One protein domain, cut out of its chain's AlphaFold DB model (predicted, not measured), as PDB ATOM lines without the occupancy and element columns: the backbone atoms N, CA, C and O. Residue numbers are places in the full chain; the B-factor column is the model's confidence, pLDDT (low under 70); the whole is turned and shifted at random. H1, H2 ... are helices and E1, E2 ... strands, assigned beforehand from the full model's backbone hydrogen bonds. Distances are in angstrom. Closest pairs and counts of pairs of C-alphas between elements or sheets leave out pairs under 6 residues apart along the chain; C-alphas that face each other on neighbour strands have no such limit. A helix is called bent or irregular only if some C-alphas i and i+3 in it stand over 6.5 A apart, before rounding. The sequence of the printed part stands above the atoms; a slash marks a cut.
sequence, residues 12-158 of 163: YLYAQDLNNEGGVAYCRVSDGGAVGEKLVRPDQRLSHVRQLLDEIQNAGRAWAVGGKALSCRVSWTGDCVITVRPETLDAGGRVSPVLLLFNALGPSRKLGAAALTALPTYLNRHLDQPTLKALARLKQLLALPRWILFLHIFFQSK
ATOM      1  N   TYR A  12     111.468 180.291 129.850       81.75
ATOM      2  CA  TYR A  12     112.818 180.034 129.367       81.75
ATOM      3  C   TYR A  12     113.095 178.541 129.360       81.75
ATOM      4  O   TYR A  12     112.909 177.867 130.367       81.75
ATOM      5  N   LEU A  13     113.567 178.034 128.230       80.12
ATOM      6  CA  LEU A  13     113.983 176.654 128.060       80.12
ATOM      7  C   LEU A  13     115.507 176.592 127.999       80.12
ATOM      8  O   LEU A  13     116.149 177.431 127.375       80.12
ATOM      9  N   TYR A  14     116.079 175.595 128.651       76.38
ATOM     10  CA  TYR A  14     117.500 175.304 128.649       76.38
ATOM     11  C   TYR A  14     117.705 173.851 128.253       76.38
ATOM     12  O   TYR A  14     117.186 172.946 128.905       76.38
ATOM     13  N   ALA A  15     118.503 173.635 127.216       72.69
ATOM     14  CA  ALA A  15     119.003 172.322 126.848       72.69
ATOM     15  C   ALA A  15     120.482 172.433 126.465       72.69
ATOM     16  O   ALA A  15     120.888 173.351 125.748       72.69
ATOM     17  N   GLN A  16     121.296 171.494 126.942       66.31
ATOM     18  CA  GLN A  16     122.659 171.328 126.444       66.31
ATOM     19  C   GLN A  16     122.614 170.608 125.095       66.31
ATOM     20  O   GLN A  16     121.884 169.619 124.975       66.31
ATOM     21  N   ASP A  17     123.389 171.085 124.118       63.38
ATOM     22  CA  ASP A  17     123.489 170.452 122.801       63.38
ATOM     23  C   ASP A  17     123.926 168.983 122.891       63.38
ATOM     24  O   ASP A  17     124.717 168.602 123.757       63.38
ATOM     25  N   LEU A  18     123.408 168.159 121.983       60.78
ATOM     26  CA  LEU A  18     123.692 166.724 121.943       60.78
ATOM     27  C   LEU A  18     125.110 166.434 121.431       60.78
ATOM     28  O   LEU A  18     125.691 165.417 121.798       60.78
ATOM     29  N   ASN A  19     125.686 167.328 120.628       60.00
ATOM     30  CA  ASN A  19     127.022 167.173 120.043       60.00
ATOM     31  C   ASN A  19     128.176 167.570 120.985       60.00
ATOM     32  O   ASN A  19     129.336 167.481 120.595       60.00
ATOM     33  N   ASN A  20     127.887 167.993 122.224       53.91
ATOM     34  CA  ASN A  20     128.887 168.448 123.196       53.91
ATOM     35  C   ASN A  20     129.778 169.615 122.731       53.91
ATOM     36  O   ASN A  20     130.760 169.925 123.405       53.91
ATOM     37  N   GLU A  21     129.401 170.355 121.686       52.38
ATOM     38  CA  GLU A  21     130.143 171.537 121.210       52.38
ATOM     39  C   GLU A  21     130.057 172.741 122.177       52.38
ATOM     40  O   GLU A  21     130.399 173.871 121.842       52.38
ATOM     41  N   GLY A  22     129.568 172.533 123.405       46.56
ATOM     42  CA  GLY A  22     129.400 173.583 124.410       46.56
ATOM     43  C   GLY A  22     128.264 174.564 124.099       46.56
ATOM     44  O   GLY A  22     128.073 175.532 124.841       46.56
ATOM     45  N   GLY A  23     127.486 174.305 123.041       54.53
ATOM     46  CA  GLY A  23     126.315 175.069 122.628       54.53
ATOM     47  C   GLY A  23     125.180 174.955 123.638       54.53
ATOM     48  O   GLY A  23     124.237 174.193 123.478       54.53
ATOM     49  N   VAL A  24     125.235 175.719 124.717       56.41
ATOM     50  CA  VAL A  24     124.090 175.813 125.618       56.41
ATOM     51  C   VAL A  24     122.991 176.616 124.921       56.41
ATOM     52  O   VAL A  24     123.152 177.815 124.689       56.41
ATOM     53  N   ALA A  25     121.877 175.972 124.577       62.53
ATOM     54  CA  ALA A  25     120.718 176.646 124.014       62.53
ATOM     55  C   ALA A  25     119.800 177.083 125.159       62.53
ATOM     56  O   ALA A  25     119.005 176.298 125.678       62.53
ATOM     57  N   TYR A  26     119.946 178.339 125.583       68.88
ATOM     58  CA  TYR A  26     118.879 179.016 126.309       68.88
ATOM     59  C   TYR A  26     117.952 179.623 125.278       68.88
ATOM     60  O   TYR A  26     118.399 180.412 124.452       68.88
ATOM     61  N   CYS A  27     116.681 179.281 125.332       71.62
ATOM     62  CA  CYS A  27     115.714 179.790 124.386       71.62
ATOM     63  C   CYS A  27     114.528 180.382 125.129       71.62
ATOM     64  O   CYS A  27     113.950 179.744 126.013       71.62
ATOM     65  N   ARG A  28     114.147 181.603 124.760       76.19
ATOM     66  CA  ARG A  28     112.891 182.182 125.228       76.19
ATOM     67  C   ARG A  28     111.734 181.451 124.557       76.19
ATOM     68  O   ARG A  28     111.742 181.253 123.350       76.19
ATOM     69  N   VAL A  29     110.722 181.074 125.323       74.00
ATOM     70  CA  VAL A  29     109.481 180.513 124.786       74.00
ATOM     71  C   VAL A  29     108.590 181.670 124.336       74.00
ATOM     72  O   VAL A  29     108.291 182.564 125.130       74.00
ATOM     73  N   SER A  30     108.173 181.660 123.074       66.38
ATOM     74  CA  SER A  30     107.194 182.602 122.533       66.38
ATOM     75  C   SER A  30     105.764 182.075 122.679       66.38
ATOM     76  O   SER A  30     105.530 180.902 122.998       66.38
ATOM     77  N   ASP A  31     104.785 182.940 122.405       62.69
ATOM     78  CA  ASP A  31     103.383 182.534 122.320       62.69
ATOM     79  C   ASP A  31     103.207 181.357 121.345       62.69
ATOM     80  O   ASP A  31     103.878 181.265 120.315       62.69
ATOM     81  N   GLY A  32     102.347 180.405 121.717       57.62
ATOM     82  CA  GLY A  32     102.169 179.138 120.992       57.62
ATOM     83  C   GLY A  32     103.147 178.024 121.387       57.62
ATOM     84  O   GLY A  32     102.998 176.901 120.915       57.62
ATOM     85  N   GLY A  33     104.098 178.288 122.293       57.25
ATOM     86  CA  GLY A  33     105.052 177.279 122.769       57.25
ATOM     87  C   GLY A  33     106.244 177.095 121.847       57.25
ATOM     88  O   GLY A  33     107.026 176.168 122.055       57.25
ATOM     89  N   ALA A  34     106.386 177.974 120.851       60.03
ATOM     90  CA  ALA A  34     107.551 177.955 120.005       60.03
ATOM     91  C   ALA A  34     108.797 178.375 120.791       60.03
ATOM     92  O   ALA A  34     108.774 179.281 121.627       60.03
ATOM     93  N   VAL A  35     109.891 177.664 120.546       63.78
ATOM     94  CA  VAL A  35     111.214 178.020 121.050       63.78
ATOM     95  C   VAL A  35     111.677 179.196 120.195       63.78
ATOM     96  O   VAL A  35     112.024 179.026 119.032       63.78
ATOM     97  N   GLY A  36     111.543 180.396 120.751       62.81
ATOM     98  CA  GLY A  36     111.864 181.662 120.111       62.81
ATOM     99  C   GLY A  36     113.360 181.963 120.164       62.81
ATOM    100  O   GLY A  36     114.198 181.114 119.874       62.81
ATOM    101  N   GLU A  37     113.704 183.198 120.527       63.03
ATOM    102  CA  GLU A  37     115.079 183.709 120.518       63.03
ATOM    103  C   GLU A  37     116.041 182.832 121.342       63.03
ATOM    104  O   GLU A  37     115.844 182.630 122.548       63.03
ATOM    105  N   LYS A  38     117.105 182.338 120.691       67.38
ATOM    106  CA  LYS A  38     118.249 181.705 121.356       67.38
ATOM    107  C   LYS A  38     119.095 182.805 121.995       67.38
ATOM    108  O   LYS A  38     119.626 183.661 121.295       67.38
ATOM    109  N   LEU A  39     119.253 182.766 123.311       62.38
ATOM    110  CA  LEU A  39     120.164 183.648 124.029       62.38
ATOM    111  C   LEU A  39     121.597 183.162 123.770       62.38
ATOM    112  O   LEU A  39     122.014 182.112 124.268       62.38
ATOM    113  N   VAL A  40     122.344 183.910 122.960       65.31
ATOM    114  CA  VAL A  40     123.747 183.626 122.625       65.31
ATOM    115  C   VAL A  40     124.655 184.505 123.484       65.31
ATOM    116  O   VAL A  40     124.306 185.630 123.829       65.31
ATOM    117  N   ARG A  41     125.834 184.003 123.870       57.91
ATOM    118  CA  ARG A  41     126.815 184.834 124.580       57.91
ATOM    119  C   ARG A  41     127.348 185.938 123.653       57.91
ATOM    120  O   ARG A  41     127.653 185.629 122.504       57.91
ATOM    121  N   PRO A  42     127.570 187.164 124.156       58.97
ATOM    122  CA  PRO A  42     127.324 187.626 125.524       58.97
ATOM    123  C   PRO A  42     125.885 188.146 125.715       58.97
ATOM    124  O   PRO A  42     125.521 189.180 125.170       58.97
ATOM    125  N   ASP A  43     125.091 187.484 126.564       67.38
ATOM    126  CA  ASP A  43     123.785 187.991 127.010       67.38
ATOM    127  C   ASP A  43     123.744 187.996 128.544       67.38
ATOM    128  O   ASP A  43     123.895 186.958 129.196       67.38
ATOM    129  N   GLN A  44     123.567 189.181 129.133       69.88
ATOM    130  CA  GLN A  44     123.570 189.374 130.584       69.88
ATOM    131  C   GLN A  44     122.409 188.641 131.279       69.88
ATOM    132  O   GLN A  44     122.561 188.230 132.433       69.88
ATOM    133  N   ARG A  45     121.292 188.386 130.577       71.62
ATOM    134  CA  ARG A  45     120.133 187.636 131.095       71.62
ATOM    135  C   ARG A  45     120.504 186.199 131.466       71.62
ATOM    136  O   ARG A  45     119.945 185.653 132.412       71.62
ATOM    137  N   LEU A  46     121.496 185.607 130.794       72.06
ATOM    138  CA  LEU A  46     121.959 184.237 131.052       72.06
ATOM    139  C   LEU A  46     122.450 184.029 132.485       72.06
ATOM    140  O   LEU A  46     122.188 182.984 133.079       72.06
ATOM    141  N   SER A  47     123.161 185.015 133.036       74.19
ATOM    142  CA  SER A  47     123.652 184.957 134.419       74.19
ATOM    143  C   SER A  47     122.495 184.876 135.416       74.19
ATOM    144  O   SER A  47     122.522 184.072 136.342       74.19
ATOM    145  N   HIS A  48     121.429 185.629 135.153       75.44
ATOM    146  CA  HIS A  48     120.259 185.699 136.009       75.44
ATOM    147  C   HIS A  48     119.342 184.474 135.854       75.44
ATOM    148  O   HIS A  48     118.811 183.991 136.848       75.44
ATOM    149  N   VAL A  49     119.207 183.904 134.644       77.56
ATOM    150  CA  VAL A  49     118.530 182.601 134.456       77.56
ATOM    151  C   VAL A  49     119.225 181.518 135.278       77.56
ATOM    152  O   VAL A  49     118.556 180.754 135.962       77.56
ATOM    153  N   ARG A  50     120.562 181.452 135.223       78.56
ATOM    154  CA  ARG A  50     121.352 180.477 135.992       78.56
ATOM    155  C   ARG A  50     121.157 180.655 137.488       78.56
ATOM    156  O   ARG A  50     120.823 179.690 138.158       78.56
ATOM    157  N   GLN A  51     121.263 181.890 137.970       83.38
ATOM    158  CA  GLN A  51     121.032 182.199 139.375       83.38
ATOM    159  C   GLN A  51     119.639 181.741 139.836       83.38
ATOM    160  O   GLN A  51     119.527 181.065 140.851       83.38
ATOM    161  N   LEU A  52     118.583 182.039 139.073       83.12
ATOM    162  CA  LEU A  52     117.220 181.612 139.412       83.12
ATOM    163  C   LEU A  52     117.042 180.091 139.359       83.12
ATOM    164  O   LEU A  52     116.340 179.526 140.198       83.12
ATOM    165  N   LEU A  53     117.667 179.419 138.387       84.62
ATOM    166  CA  LEU A  53     117.687 177.957 138.333       84.62
ATOM    167  C   LEU A  53     118.333 177.385 139.597       84.62
ATOM    168  O   LEU A  53     117.727 176.522 140.226       84.62
ATOM    169  N   ASP A  54     119.499 177.895 139.991       84.44
ATOM    170  CA  ASP A  54     120.226 177.439 141.177       84.44
ATOM    171  C   ASP A  54     119.425 177.719 142.459       84.44
ATOM    172  O   ASP A  54     119.293 176.847 143.316       84.44
ATOM    173  N   GLU A  55     118.811 178.898 142.584       86.19
ATOM    174  CA  GLU A  55     117.964 179.261 143.727       86.19
ATOM    175  C   GLU A  55     116.744 178.338 143.857       86.19
ATOM    176  O   GLU A  55     116.480 177.802 144.937       86.19
ATOM    177  N   ILE A  56     116.005 178.102 142.766       86.38
ATOM    178  CA  ILE A  56     114.815 177.235 142.787       86.38
ATOM    179  C   ILE A  56     115.214 175.772 142.953       86.38
ATOM    180  O   ILE A  56     114.503 175.010 143.612       86.38
ATOM    181  N   GLN A  57     116.345 175.349 142.392       84.38
ATOM    182  CA  GLN A  57     116.858 174.015 142.649       84.38
ATOM    183  C   GLN A  57     117.227 173.864 144.127       84.38
ATOM    184  O   GLN A  57     116.780 172.904 144.740       84.38
ATOM    185  N   ASN A  58     117.932 174.804 144.742       84.69
ATOM    186  CA  ASN A  58     118.386 174.652 146.126       84.69
ATOM    187  C   ASN A  58     117.269 174.837 147.164       84.69
ATOM    188  O   ASN A  58     117.173 174.065 148.115       84.69
ATOM    189  N   ALA A  59     116.408 175.842 146.994       85.25
ATOM    190  CA  ALA A  59     115.414 176.229 147.999       85.25
ATOM    191  C   ALA A  59     113.964 175.875 147.622       85.25
ATOM    192  O   ALA A  59     113.065 175.948 148.468       85.25
ATOM    193  N   GLY A  60     113.709 175.508 146.362       87.00
ATOM    194  CA  GLY A  60     112.374 175.182 145.872       87.00
ATOM    195  C   GLY A  60     111.821 173.887 146.463       87.00
ATOM    196  O   GLY A  60     112.537 172.934 146.776       87.00
ATOM    197  N   ARG A  61     110.497 173.831 146.598       90.81
ATOM    198  CA  ARG A  61     109.792 172.637 147.070       90.81
ATOM    199  C   ARG A  61     109.629 171.654 145.918       90.81
ATOM    200  O   ARG A  61     109.287 172.056 144.807       90.81
ATOM    201  N   ALA A  62     109.828 170.368 146.188       90.50
ATOM    202  CA  ALA A  62     109.568 169.309 145.224       90.50
ATOM    203  C   ALA A  62     108.055 169.173 145.031       90.50
ATOM    204  O   ALA A  62     107.345 168.773 145.953       90.50
ATOM    205  N   TRP A  63     107.565 169.532 143.847       90.12
ATOM    206  CA  TRP A  63     106.162 169.423 143.474       90.12
ATOM    207  C   TRP A  63     105.913 168.058 142.824       90.12
ATOM    208  O   TRP A  63     106.441 167.759 141.751       90.12
ATOM    209  N   ALA A  64     105.133 167.209 143.495       84.62
ATOM    210  CA  ALA A  64     104.948 165.808 143.122       84.62
ATOM    211  C   ALA A  64     103.980 165.642 141.936       84.62
ATOM    212  O   ALA A  64     102.823 165.257 142.099       84.62
ATOM    213  N   VAL A  65     104.453 165.959 140.729       80.00
ATOM    214  CA  VAL A  65     103.653 165.879 139.490       80.00
ATOM    215  C   VAL A  65     104.175 164.847 138.493       80.00
ATOM    216  O   VAL A  65     103.422 164.397 137.629       80.00
ATOM    217  N   GLY A  66     105.451 164.473 138.609       72.56
ATOM    218  CA  GLY A  66     106.155 163.632 137.644       72.56
ATOM    219  C   GLY A  66     106.736 162.343 138.221       72.56
ATOM    220  O   GLY A  66     106.650 162.078 139.419       72.56
ATOM    221  N   GLY A  67     107.296 161.529 137.324       73.00
ATOM    222  CA  GLY A  67     108.062 160.324 137.653       73.00
ATOM    223  C   GLY A  67     109.570 160.591 137.716       73.00
ATOM    224  O   GLY A  67     110.011 161.734 137.685       73.00
ATOM    225  N   LYS A  68     110.394 159.537 137.743       78.12
ATOM    226  CA  LYS A  68     111.866 159.659 137.859       78.12
ATOM    227  C   LYS A  68     112.516 160.542 136.778       78.12
ATOM    228  O   LYS A  68     113.538 161.172 137.038       78.12
ATOM    229  N   ALA A  69     111.921 160.592 135.589       83.38
ATOM    230  CA  ALA A  69     112.398 161.372 134.451       83.38
ATOM    231  C   ALA A  69     111.793 162.789 134.356       83.38
ATOM    232  O   ALA A  69     112.227 163.581 133.525       83.38
ATOM    233  N   LEU A  70     110.841 163.153 135.225       87.94
ATOM    234  CA  LEU A  70     110.237 164.485 135.276       87.94
ATOM    235  C   LEU A  70     110.211 164.990 136.719       87.94
ATOM    236  O   LEU A  70     109.397 164.542 137.523       87.94
ATOM    237  N   SER A  71     111.043 165.977 137.036       90.06
ATOM    238  CA  SER A  71     111.012 166.632 138.347       90.06
ATOM    239  C   SER A  71     110.552 168.078 138.224       90.06
ATOM    240  O   SER A  71     110.869 168.767 137.259       90.06
ATOM    241  N   CYS A  72     109.763 168.529 139.196       91.44
ATOM    242  CA  CYS A  72     109.255 169.893 139.263       91.44
ATOM    243  C   CYS A  72     109.653 170.486 140.613       91.44
ATOM    244  O   CYS A  72     109.332 169.916 141.657       91.44
ATOM    245  N   ARG A  73     110.342 171.627 140.601       92.25
ATOM    246  CA  ARG A  73     110.630 172.419 141.799       92.25
ATOM    247  C   ARG A  73     109.946 173.764 141.688       92.25
ATOM    248  O   ARG A  73     109.963 174.369 140.623       92.25
ATOM    249  N   VAL A  74     109.324 174.211 142.772       92.31
ATOM    250  CA  VAL A  74     108.536 175.444 142.779       92.31
ATOM    251  C   VAL A  74     108.762 176.238 144.059       92.31
ATOM    252  O   VAL A  74     108.840 175.672 145.154       92.31
ATOM    253  N   SER A  75     108.892 177.553 143.926       91.25
ATOM    254  CA  SER A  75     108.963 178.497 145.038       91.25
ATOM    255  C   SER A  75     107.561 178.913 145.502       91.25
ATOM    256  O   SER A  75     106.562 178.728 144.805       91.25
ATOM    257  N   TRP A  76     107.464 179.545 146.674       85.81
ATOM    258  CA  TRP A  76     106.193 180.102 147.159       85.81
ATOM    259  C   TRP A  76     105.666 181.268 146.315       85.81
ATOM    260  O   TRP A  76     104.460 181.502 146.269       85.81
ATOM    261  N   THR A  77     106.557 181.974 145.615       88.12
ATOM    262  CA  THR A  77     106.212 183.032 144.653       88.12
ATOM    263  C   THR A  77     105.706 182.470 143.321       88.12
ATOM    264  O   THR A  77     105.222 183.227 142.478       88.12
ATOM    265  N   GLY A  78     105.762 181.146 143.139       88.31
ATOM    266  CA  GLY A  78     105.295 180.441 141.950       88.31
ATOM    267  C   GLY A  78     106.364 180.233 140.882       88.31
ATOM    268  O   GLY A  78     106.048 179.647 139.850       88.31
ATOM    269  N   ASP A  79     107.601 180.676 141.101       91.31
ATOM    270  CA  ASP A  79     108.703 180.423 140.172       91.31
ATOM    271  C   ASP A  79     109.007 178.927 140.157       91.31
ATOM    272  O   ASP A  79     109.147 178.290 141.201       91.31
ATOM    273  N   CYS A  80     109.026 178.349 138.964       91.62
ATOM    274  CA  CYS A  80     108.977 176.915 138.759       91.62
ATOM    275  C   CYS A  80     110.063 176.486 137.782       91.62
ATOM    276  O   CYS A  80     110.209 177.075 136.711       91.62
ATOM    277  N   VAL A  81     110.777 175.423 138.147       92.06
ATOM    278  CA  VAL A  81     111.733 174.724 137.294       92.06
ATOM    279  C   VAL A  81     111.224 173.316 137.055       92.06
ATOM    280  O   VAL A  81     111.095 172.515 137.984       92.06
ATOM    281  N   ILE A  82     110.966 173.004 135.792       90.81
ATOM    282  CA  ILE A  82     110.654 171.652 135.339       90.81
ATOM    283  C   ILE A  82     111.914 171.077 134.711       90.81
ATOM    284  O   ILE A  82     112.466 171.667 133.791       90.81
ATOM    285  N   THR A  83     112.351 169.923 135.197       89.56
ATOM    286  CA  THR A  83     113.483 169.176 134.648       89.56
ATOM    287  C   THR A  83     112.977 167.901 134.002       89.56
ATOM    288  O   THR A  83     112.399 167.054 134.685       89.56
ATOM    289  N   VAL A  84     113.235 167.748 132.708       87.56
ATOM    290  CA  VAL A  84     112.937 166.542 131.934       87.56
ATOM    291  C   VAL A  84     114.240 165.818 131.627       87.56
ATOM    292  O   VAL A  84     115.169 166.415 131.087       87.56
ATOM    293  N   ARG A  85     114.319 164.535 131.977       86.00
ATOM    294  CA  ARG A  85     115.439 163.647 131.658       86.00
ATOM    295  C   ARG A  85     115.029 162.739 130.494       86.00
ATOM    296  O   ARG A  85     114.201 161.857 130.694       86.00
ATOM    297  N   PRO A  86     115.557 162.980 129.291       81.12
ATOM    298  CA  PRO A  86     115.283 162.162 128.121       81.12
ATOM    299  C   PRO A  86     116.068 160.849 128.159       81.12
ATOM    300  O   PRO A  86     117.059 160.736 128.879       81.12
ATOM    301  N   GLU A  87     115.653 159.876 127.347       81.19
ATOM    302  CA  GLU A  87     116.396 158.619 127.161       81.19
ATOM    303  C   GLU A  87     117.579 158.781 126.199       81.19
ATOM    304  O   GLU A  87     118.542 158.020 126.244       81.19
ATOM    305  N   THR A  88     117.523 159.790 125.327       75.44
ATOM    306  CA  THR A  88     118.589 160.089 124.369       75.44
ATOM    307  C   THR A  88     119.857 160.549 125.089       75.44
ATOM    308  O   THR A  88     119.839 161.536 125.832       75.44
ATOM    309  N   LEU A  89     120.960 159.850 124.824       76.06
ATOM    310  CA  LEU A  89     122.294 160.210 125.293       76.06
ATOM    311  C   LEU A  89     122.930 161.260 124.370       76.06
ATOM    312  O   LEU A  89     122.678 161.278 123.166       76.06
ATOM    313  N   ASP A  90     123.753 162.135 124.943       71.12
ATOM    314  CA  ASP A  90     124.644 163.016 124.190       71.12
ATOM    315  C   ASP A  90     125.775 162.211 123.510       71.12
ATOM    316  O   ASP A  90     125.955 161.016 123.760       71.12
ATOM    317  N   ALA A  91     126.575 162.863 122.662       66.25
ATOM    318  CA  ALA A  91     127.710 162.248 121.965       66.25
ATOM    319  C   ALA A  91     128.778 161.650 122.908       66.25
ATOM    320  O   ALA A  91     129.614 160.862 122.478       66.25
ATOM    321  N   GLY A  92     128.758 162.020 124.191       66.12
ATOM    322  CA  GLY A  92     129.616 161.478 125.244       66.12
ATOM    323  C   GLY A  92     128.946 160.381 126.079       66.12
ATOM    324  O   GLY A  92     129.495 159.999 127.109       66.12
ATOM    325  N   GLY A  93     127.763 159.899 125.683       68.50
ATOM    326  CA  GLY A  93     127.023 158.856 126.392       68.50
ATOM    327  C   GLY A  93     126.313 159.332 127.664       68.50
ATOM    328  O   GLY A  93     125.938 158.506 128.494       68.50
ATOM    329  N   ARG A  94     126.127 160.644 127.859       72.88
ATOM    330  CA  ARG A  94     125.508 161.212 129.070       72.88
ATOM    331  C   ARG A  94     124.068 161.634 128.814       72.88
ATOM    332  O   ARG A  94     123.730 162.135 127.745       72.88
ATOM    333  N   VAL A  95     123.218 161.516 129.831       71.75
ATOM    334  CA  VAL A  95     121.866 162.089 129.786       71.75
ATOM    335  C   VAL A  95     121.969 163.607 129.904       71.75
ATOM    336  O   VAL A  95     122.370 164.131 130.942       71.75
ATOM    337  N   SER A  96     121.562 164.315 128.854       73.31
ATOM    338  CA  SER A  96     121.409 165.768 128.877       73.31
ATOM    339  C   SER A  96     119.988 166.097 129.355       73.31
ATOM    340  O   SER A  96     119.027 165.742 128.672       73.31
ATOM    341  N   PRO A  97     119.781 166.719 130.526       80.31
ATOM    342  CA  PRO A  97     118.450 167.136 130.949       80.31
ATOM    343  C   PRO A  97     118.016 168.421 130.236       80.31
ATOM    344  O   PRO A  97     118.840 169.228 129.803       80.31
ATOM    345  N   VAL A  98     116.703 168.630 130.166       84.06
ATOM    346  CA  VAL A  98     116.100 169.884 129.708       84.06
ATOM    347  C   VAL A  98     115.396 170.559 130.863       84.06
ATOM    348  O   VAL A  98     114.623 169.923 131.578       84.06
ATOM    349  N   LEU A  99     115.676 171.845 131.045       87.44
ATOM    350  CA  LEU A  99     115.103 172.665 132.100       87.44
ATOM    351  C   LEU A  99     114.143 173.680 131.481       87.44
ATOM    352  O   LEU A  99     114.461 174.311 130.479       87.44
ATOM    353  N   LEU A 100     112.979 173.860 132.090       89.19
ATOM    354  CA  LEU A 100     112.014 174.896 131.740       89.19
ATOM    355  C   LEU A 100     111.746 175.747 132.981       89.19
ATOM    356  O   LEU A 100     111.304 175.222 134.001       89.19
ATOM    357  N   LEU A 101     112.007 177.047 132.876       90.31
ATOM    358  CA  LEU A 101     111.845 178.051 133.924       90.31
ATOM    359  C   LEU A 101     110.716 179.020 133.557       90.31
ATOM    360  O   LEU A 101     110.728 179.612 132.480       90.31
ATOM    361  N   PHE A 102     109.747 179.194 134.449       91.88
ATOM    362  CA  PHE A 102     108.623 180.129 134.295       91.88
ATOM    363  C   PHE A 102     107.927 180.338 135.646       91.88
ATOM    364  O   PHE A 102     108.222 179.632 136.608       91.88
ATOM    365  N   ASN A 103     106.963 181.257 135.729       92.25
ATOM    366  CA  ASN A 103     106.136 181.403 136.925       92.25
ATOM    367  C   ASN A 103     104.797 180.656 136.764       92.25
ATOM    368  O   ASN A 103     103.919 181.052 135.997       92.25
ATOM    369  N   ALA A 104     104.619 179.572 137.517       91.50
ATOM    370  CA  ALA A 104     103.431 178.722 137.484       91.50
ATOM    371  C   ALA A 104     102.173 179.391 138.059       91.50
ATOM    372  O   ALA A 104     101.066 178.952 137.756       91.50
ATOM    373  N   LEU A 105     102.308 180.443 138.868       91.75
ATOM    374  CA  LEU A 105     101.177 181.209 139.408       91.75
ATOM    375  C   LEU A 105     100.921 182.508 138.628       91.75
ATOM    376  O   LEU A 105      99.939 183.200 138.899       91.75
ATOM    377  N   GLY A 106     101.787 182.845 137.675       89.56
ATOM    378  CA  GLY A 106     101.756 184.073 136.896       89.56
ATOM    379  C   GLY A 106     101.172 183.891 135.491       89.56
ATOM    380  O   GLY A 106     100.781 182.788 135.103       89.56
ATOM    381  N   PRO A 107     101.107 184.978 134.704       86.81
ATOM    382  CA  PRO A 107     100.657 184.932 133.310       86.81
ATOM    383  C   PRO A 107     101.504 184.009 132.411       86.81
ATOM    384  O   PRO A 107     100.945 183.291 131.576       86.81
ATOM    385  N   SER A 108     102.825 183.954 132.636       87.81
ATOM    386  CA  SER A 108     103.783 183.092 131.915       87.81
ATOM    387  C   SER A 108     103.495 181.592 132.026       87.81
ATOM    388  O   SER A 108     104.003 180.800 131.233       87.81
ATOM    389  N   ARG A 109     102.606 181.175 132.932       89.56
ATOM    390  CA  ARG A 109     102.077 179.810 133.012       89.56
ATOM    391  C   ARG A 109     101.565 179.274 131.677       89.56
ATOM    392  O   ARG A 109     101.760 178.095 131.384       89.56
ATOM    393  N   LYS A 110     100.906 180.117 130.871       86.88
ATOM    394  CA  LYS A 110     100.415 179.715 129.540       86.88
ATOM    395  C   LYS A 110     101.574 179.369 128.603       86.88
ATOM    396  O   LYS A 110     101.496 178.363 127.902       86.88
ATOM    397  N   LEU A 111     102.658 180.144 128.657       85.50
ATOM    398  CA  LEU A 111     103.885 179.879 127.905       85.50
ATOM    399  C   LEU A 111     104.552 178.588 128.381       85.50
ATOM    400  O   LEU A 111     104.902 177.749 127.558       85.50
ATOM    401  N   GLY A 112     104.643 178.378 129.698       85.44
ATOM    402  CA  GLY A 112     105.157 177.130 130.268       85.44
ATOM    403  C   GLY A 112     104.367 175.904 129.795       85.44
ATOM    404  O   GLY A 112     104.948 174.929 129.329       85.44
ATOM    405  N   ALA A 113     103.032 175.966 129.826       87.69
ATOM    406  CA  ALA A 113     102.171 174.885 129.340       87.69
ATOM    407  C   ALA A 113     102.333 174.614 127.832       87.69
ATOM    408  O   ALA A 113     102.289 173.458 127.392       87.69
ATOM    409  N   ALA A 114     102.526 175.668 127.039       83.88
ATOM    410  CA  ALA A 114     102.772 175.545 125.610       83.88
ATOM    411  C   ALA A 114     104.152 174.917 125.334       83.88
ATOM    412  O   ALA A 114     104.229 173.941 124.587       83.88
ATOM    413  N   ALA A 115     105.204 175.367 126.027       83.19
ATOM    414  CA  ALA A 115     106.544 174.782 125.946       83.19
ATOM    415  C   ALA A 115     106.550 173.290 126.294       83.19
ATOM    416  O   ALA A 115     107.149 172.500 125.574       83.19
ATOM    417  N   LEU A 116     105.827 172.879 127.345       84.12
ATOM    418  CA  LEU A 116     105.719 171.464 127.718       84.12
ATOM    419  C   LEU A 116     105.140 170.593 126.600       84.12
ATOM    420  O   LEU A 116     105.532 169.439 126.459       84.12
ATOM    421  N   THR A 117     104.215 171.142 125.809       78.62
ATOM    422  CA  THR A 117     103.619 170.426 124.671       78.62
ATOM    423  C   THR A 117     104.620 170.279 123.528       78.62
ATOM    424  O   THR A 117     104.608 169.273 122.829       78.62
ATOM    425  N   ALA A 118     105.490 171.269 123.353       75.38
ATOM    426  CA  ALA A 118     106.425 171.314 122.244       75.38
ATOM    427  C   ALA A 118     107.798 170.688 122.561       75.38
ATOM    428  O   ALA A 118     108.580 170.438 121.646       75.38
ATOM    429  N   LEU A 119     108.084 170.378 123.834       77.00
ATOM    430  CA  LEU A 119     109.321 169.721 124.280       77.00
ATOM    431  C   LEU A 119     109.719 168.488 123.444       77.00
ATOM    432  O   LEU A 119     110.881 168.431 123.040       77.00
ATOM    433  N   PRO A 120     108.821 167.523 123.144       71.50
ATOM    434  CA  PRO A 120     109.195 166.348 122.352       71.50
ATOM    435  C   PRO A 120     109.679 166.717 120.943       71.50
ATOM    436  O   PRO A 120     110.638 166.138 120.441       71.50
ATOM    437  N   THR A 121     109.041 167.714 120.327       68.69
ATOM    438  CA  THR A 121     109.352 168.180 118.971       68.69
ATOM    439  C   THR A 121     110.643 168.996 118.927       68.69
ATOM    440  O   THR A 121     111.418 168.861 117.989       68.69
ATOM    441  N   TYR A 122     110.905 169.824 119.941       63.47
ATOM    442  CA  TYR A 122     112.046 170.745 119.925       63.47
ATOM    443  C   TYR A 122     113.390 170.110 120.238       63.47
ATOM    444  O   TYR A 122     114.427 170.654 119.869       63.47
ATOM    445  N   LEU A 123     113.390 168.995 120.957       63.28
ATOM    446  CA  LEU A 123     114.629 168.449 121.484       63.28
ATOM    447  C   LEU A 123     115.239 167.375 120.590       63.28
ATOM    448  O   LEU A 123     116.400 167.042 120.805       63.28
ATOM    449  N   ASN A 124     114.496 166.828 119.617       65.88
ATOM    450  CA  ASN A 124     114.859 165.574 118.943       65.88
ATOM    451  C   ASN A 124     115.227 164.477 119.963       65.88
ATOM    452  O   ASN A 124     116.168 163.709 119.767       65.88
ATOM    453  N   ARG A 125     114.519 164.442 121.101       69.50
ATOM    454  CA  ARG A 125     114.797 163.516 122.205       69.50
ATOM    455  C   ARG A 125     113.649 162.555 122.406       69.50
ATOM    456  O   ARG A 125     112.488 162.955 122.424       69.50
ATOM    457  N   HIS A 126     114.001 161.295 122.615       78.81
ATOM    458  CA  HIS A 126     113.047 160.261 122.964       78.81
ATOM    459  C   HIS A 126     112.661 160.397 124.440       78.81
ATOM    460  O   HIS A 126     113.523 160.513 125.320       78.81
ATOM    461  N   LEU A 127     111.353 160.425 124.693       83.06
ATOM    462  CA  LEU A 127     110.760 160.419 126.024       83.06
ATOM    463  C   LEU A 127     109.921 159.156 126.160       83.06
ATOM    464  O   LEU A 127     109.139 158.829 125.266       83.06
ATOM    465  N   ASP A 128     110.042 158.484 127.296       84.81
ATOM    466  CA  ASP A 128     109.229 157.318 127.597       84.81
ATOM    467  C   ASP A 128     107.744 157.693 127.779       84.81
ATOM    468  O   ASP A 128     107.361 158.820 128.122       84.81
ATOM    469  N   GLN A 129     106.866 156.712 127.560       86.19
ATOM    470  CA  GLN A 129     105.415 156.865 127.727       86.19
ATOM    471  C   GLN A 129     105.009 157.409 129.116       86.19
ATOM    472  O   GLN A 129     104.139 158.287 129.182       86.19
ATOM    473  N   PRO A 130     105.610 156.954 130.236       87.88
ATOM    474  CA  PRO A 130     105.383 157.551 131.549       87.88
ATOM    475  C   PRO A 130     105.674 159.055 131.612       87.88
ATOM    476  O   PRO A 130     104.855 159.801 132.158       87.88
ATOM    477  N   THR A 131     106.783 159.526 131.031       87.25
ATOM    478  CA  THR A 131     107.112 160.960 131.013       87.25
ATOM    479  C   THR A 131     106.125 161.753 130.174       87.25
ATOM    480  O   THR A 131     105.664 162.802 130.623       87.25
ATOM    481  N   LEU A 132     105.713 161.243 129.010       87.50
ATOM    482  CA  LEU A 132     104.699 161.901 128.178       87.50
ATOM    483  C   LEU A 132     103.363 162.064 128.921       87.50
ATOM    484  O   LEU A 132     102.774 163.149 128.914       87.50
ATOM    485  N   LYS A 133     102.910 161.027 129.638       88.56
ATOM    486  CA  LYS A 133     101.705 161.104 130.486       88.56
ATOM    487  C   LYS A 133     101.861 162.125 131.613       88.56
ATOM    488  O   LYS A 133     100.927 162.878 131.893       88.56
ATOM    489  N   ALA A 134     103.031 162.177 132.245       88.94
ATOM    490  CA  ALA A 134     103.313 163.135 133.307       88.94
ATOM    491  C   ALA A 134     103.330 164.588 132.794       88.94
ATOM    492  O   ALA A 134     102.743 165.466 133.425       88.94
ATOM    493  N   LEU A 135     103.912 164.836 131.616       88.88
ATOM    494  CA  LEU A 135     103.880 166.141 130.948       88.88
ATOM    495  C   LEU A 135     102.444 166.569 130.611       88.88
ATOM    496  O   LEU A 135     102.060 167.711 130.878       88.88
ATOM    497  N   ALA A 136     101.620 165.652 130.092       89.00
ATOM    498  CA  ALA A 136     100.211 165.918 129.806       89.00
ATOM    499  C   ALA A 136      99.417 166.270 131.077       89.00
ATOM    500  O   ALA A 136      98.655 167.240 131.087       89.00
ATOM    501  N   ARG A 137      99.639 165.538 132.176       90.75
ATOM    502  CA  ARG A 137      99.037 165.845 133.483       90.75
ATOM    503  C   ARG A 137      99.477 167.212 134.001       90.75
ATOM    504  O   ARG A 137      98.651 167.987 134.479       90.75
ATOM    505  N   LEU A 138     100.766 167.529 133.898       91.12
ATOM    506  CA  LEU A 138     101.299 168.817 134.328       91.12
ATOM    507  C   LEU A 138     100.677 169.971 133.534       91.12
ATOM    508  O   LEU A 138     100.257 170.961 134.127       91.12
ATOM    509  N   LYS A 139     100.507 169.813 132.218       90.81
ATOM    510  CA  LYS A 139      99.774 170.771 131.379       90.81
ATOM    511  C   LYS A 139      98.343 170.999 131.876       90.81
ATOM    512  O   LYS A 139      97.916 172.147 131.978       90.81
ATOM    513  N   GLN A 140      97.612 169.934 132.210       91.69
ATOM    514  CA  GLN A 140      96.252 170.046 132.754       91.69
ATOM    515  C   GLN A 140      96.233 170.800 134.089       91.69
ATOM    516  O   GLN A 140      95.391 171.671 134.291       91.69
ATOM    517  N   LEU A 141      97.196 170.535 134.977       92.31
ATOM    518  CA  LEU A 141      97.319 171.255 136.247       92.31
ATOM    519  C   LEU A 141      97.614 172.743 136.040       92.31
ATOM    520  O   LEU A 141      97.013 173.587 136.700       92.31
ATOM    521  N   LEU A 142      98.485 173.083 135.088       91.69
ATOM    522  CA  LEU A 142      98.763 174.476 134.732       91.69
ATOM    523  C   LEU A 142      97.557 175.171 134.078       91.69
ATOM    524  O   LEU A 142      97.511 176.396 134.056       91.69
ATOM    525  N   ALA A 143      96.559 174.439 133.578       91.38
ATOM    526  CA  ALA A 143      95.322 175.029 133.068       91.38
ATOM    527  C   ALA A 143      94.317 175.392 134.179       91.38
ATOM    528  O   ALA A 143      93.411 176.190 133.939       91.38
ATOM    529  N   LEU A 144      94.484 174.865 135.399       92.31
ATOM    530  CA  LEU A 144      93.567 175.119 136.512       92.31
ATOM    531  C   LEU A 144      93.487 176.613 136.879       92.31
ATOM    532  O   LEU A 144      94.443 177.369 136.666       92.31
ATOM    533  N   PRO A 145      92.386 177.073 137.493       93.50
ATOM    534  CA  PRO A 145      92.331 178.383 138.131       93.50
ATOM    535  C   PRO A 145      93.505 178.583 139.097       93.50
ATOM    536  O   PRO A 145      93.912 177.656 139.799       93.50
ATOM    537  N   ARG A 146      94.057 179.802 139.143       91.75
ATOM    538  CA  ARG A 146      95.280 180.112 139.908       91.75
ATOM    539  C   ARG A 146      95.195 179.682 141.374       91.75
ATOM    540  O   ARG A 146      96.164 179.149 141.900       91.75
ATOM    541  N   TRP A 147      94.046 179.889 142.016       92.75
ATOM    542  CA  TRP A 147      93.841 179.523 143.416       92.75
ATOM    543  C   TRP A 147      93.833 177.998 143.627       92.75
ATOM    544  O   TRP A 147      94.437 177.520 144.580       92.75
ATOM    545  N   ILE A 148      93.247 177.223 142.703       94.38
ATOM    546  CA  ILE A 148      93.273 175.751 142.758       94.38
ATOM    547  C   ILE A 148      94.701 175.251 142.566       94.38
ATOM    548  O   ILE A 148      95.160 174.387 143.307       94.38
ATOM    549  N   LEU A 149      95.423 175.820 141.599       92.50
ATOM    550  CA  LEU A 149      96.821 175.474 141.365       92.50
ATOM    551  C   LEU A 149      97.693 175.800 142.583       92.50
ATOM    552  O   LEU A 149      98.537 174.992 142.956       92.50
ATOM    553  N   PHE A 150      97.460 176.944 143.230       92.75
ATOM    554  CA  PHE A 150      98.137 177.305 144.471       92.75
ATOM    555  C   PHE A 150      97.880 176.276 145.574       92.75
ATOM    556  O   PHE A 150      98.839 175.782 146.159       92.75
ATOM    557  N   LEU A 151      96.619 175.897 145.817       92.94
ATOM    558  CA  LEU A 151      96.286 174.861 146.801       92.94
ATOM    559  C   LEU A 151      96.940 173.527 146.442       92.94
ATOM    560  O   LEU A 151      97.543 172.879 147.292       92.94
ATOM    561  N   HIS A 152      96.884 173.135 145.170       91.75
ATOM    562  CA  HIS A 152      97.514 171.911 144.701       91.75
ATOM    563  C   HIS A 152      99.027 171.929 144.949       91.75
ATOM    564  O   HIS A 152      99.563 170.963 145.478       91.75
ATOM    565  N   ILE A 153      99.722 173.024 144.626       90.88
ATOM    566  CA  ILE A 153     101.149 173.190 144.933       90.88
ATOM    567  C   ILE A 153     101.375 173.150 146.446       90.88
ATOM    568  O   ILE A 153     102.279 172.460 146.902       90.88
ATOM    569  N   PHE A 154     100.561 173.840 147.238       90.25
ATOM    570  CA  PHE A 154     100.698 173.880 148.692       90.25
ATOM    571  C   PHE A 154     100.619 172.476 149.312       90.25
ATOM    572  O   PHE A 154     101.501 172.099 150.082       90.25
ATOM    573  N   PHE A 155      99.621 171.676 148.924       90.12
ATOM    574  CA  PHE A 155      99.413 170.330 149.463       90.12
ATOM    575  C   PHE A 155     100.335 169.266 148.851       90.12
ATOM    576  O   PHE A 155     100.735 168.334 149.545       90.12
ATOM    577  N   GLN A 156     100.687 169.389 147.566       89.06
ATOM    578  CA  GLN A 156     101.477 168.386 146.833       89.06
ATOM    579  C   GLN A 156     102.959 168.745 146.706       89.06
ATOM    580  O   GLN A 156     103.707 168.041 146.022       89.06
ATOM    581  N   SER A 157     103.406 169.842 147.321       87.38
ATOM    582  CA  SER A 157     104.824 170.176 147.391       87.38
ATOM    583  C   SER A 157     105.392 169.872 148.769       87.38
ATOM    584  O   SER A 157     104.880 170.315 149.801       87.38
ATOM    585  N   LYS A 158     106.501 169.142 148.796       85.06
ATOM    586  CA  LYS A 158     107.260 168.875 150.020       85.06
ATOM    587  C   LYS A 158     108.572 169.637 149.968       85.06
ATOM    588  O   LYS A 158     109.132 169.857 148.894       85.06
TER     589      LYS A 158
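Overview. This is residues 12 to 158 of the 163 residues of an uncharacterized protein of Alcaligenaceae bacterium (UniProt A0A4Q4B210). A strongly twisted antiparallel sheet of seven strands lies in the middle of three layers, helices on both faces of a sheet: H1 crosses one face, and H2, H3 and H4 are on the other. H2 and H3 fold back on each other as a helical hairpin, while H4 packs near the edge strand E4. The 147 printed residues have four named helices and seven named strands, in the order E1 E2 E3 H1 E4 E5 E6 E7 H2 H3 H4, a mixed class. E1 E2 E3 and E4 E5 E6 E7 are meanders, each strand the antiparallel neighbour of the one before, and the sheet's order is E3 E2 E1 E7 E6 E5 E4. The whole is compact, with a radius of gyration of the C-alphas of 14.6 A, and spans 43 by 36 by 30 A.

Arrangement. In the sheet, E7, residues 98 to 103, has as antiparallel neighbours E6, residues 79 to 84, with N 82 and O 100 within hydrogen-bond range at 2.9 A, and E1, residues 12 to 16, with N 14 and O 99 at 2.8 A. Beyond E1 come E2, residues 24 to 29, with N 13 and O 27 at 2.8 A, and the edge strand E3, residues 35 to 39, with N 36 and O 28 at 2.7 A. Beyond E6 come E5, residues 70 to 74, with N 73 and O 81 at 2.9 A, and the other edge strand E4, residues 61 to 63, with N 63 and O 72 at 2.8 A. H1, residues 45 to 59, is on the sheet at a height of 8.3 A and runs across the strands, at 87 degrees to E6 on the local plane; their closest C-alphas are those of Ile 56 and Val 81, 6.8 A apart. H2, residues 109 to 123, is on the opposite face; its closest C-alphas with E7 are those of Arg 109 and Asn 103, 5.9 A apart. H3, residues 129 to 143, touches H2 at a shallow tilt of 22 degrees, opposite ways, closest at the C-alphas of Lys 139 and Ala 113, 5.2 A. H4, residues 146 to 156, is close to H3 but not clearly touching, closest at the C-alphas of Leu 149 and Leu 141, 6.7 A. Every O i to N i+4 pair is within hydrogen-bond range in H1, H3 and H4, and 9 of 11 are in H2, which is irregular, with C-alphas 117 and 120 7.3 A apart.

Along the chain. E1 begins at C-alpha 12, (112.818, 180.034, 129.367), and H4 ends at C-alpha 156, (101.477, 168.386, 146.833). From first to last C-alpha, H1 measures 20.9 A, H2 20.5 A, H3 21.5 A, E6 16.7 A and E7 16.9 A.

Size, cuts and confidence. The C-alphas of Gly 92 and Trp 147, the two farthest apart, are 44.0 A apart. The printed part has no cut, and the link from E6 to E7, 13 residues, is long. Mean pLDDT of the printed part is 79.9; residues 16 to 26, 30 to 44, 91 to 93 and 121 to 125 are under 70.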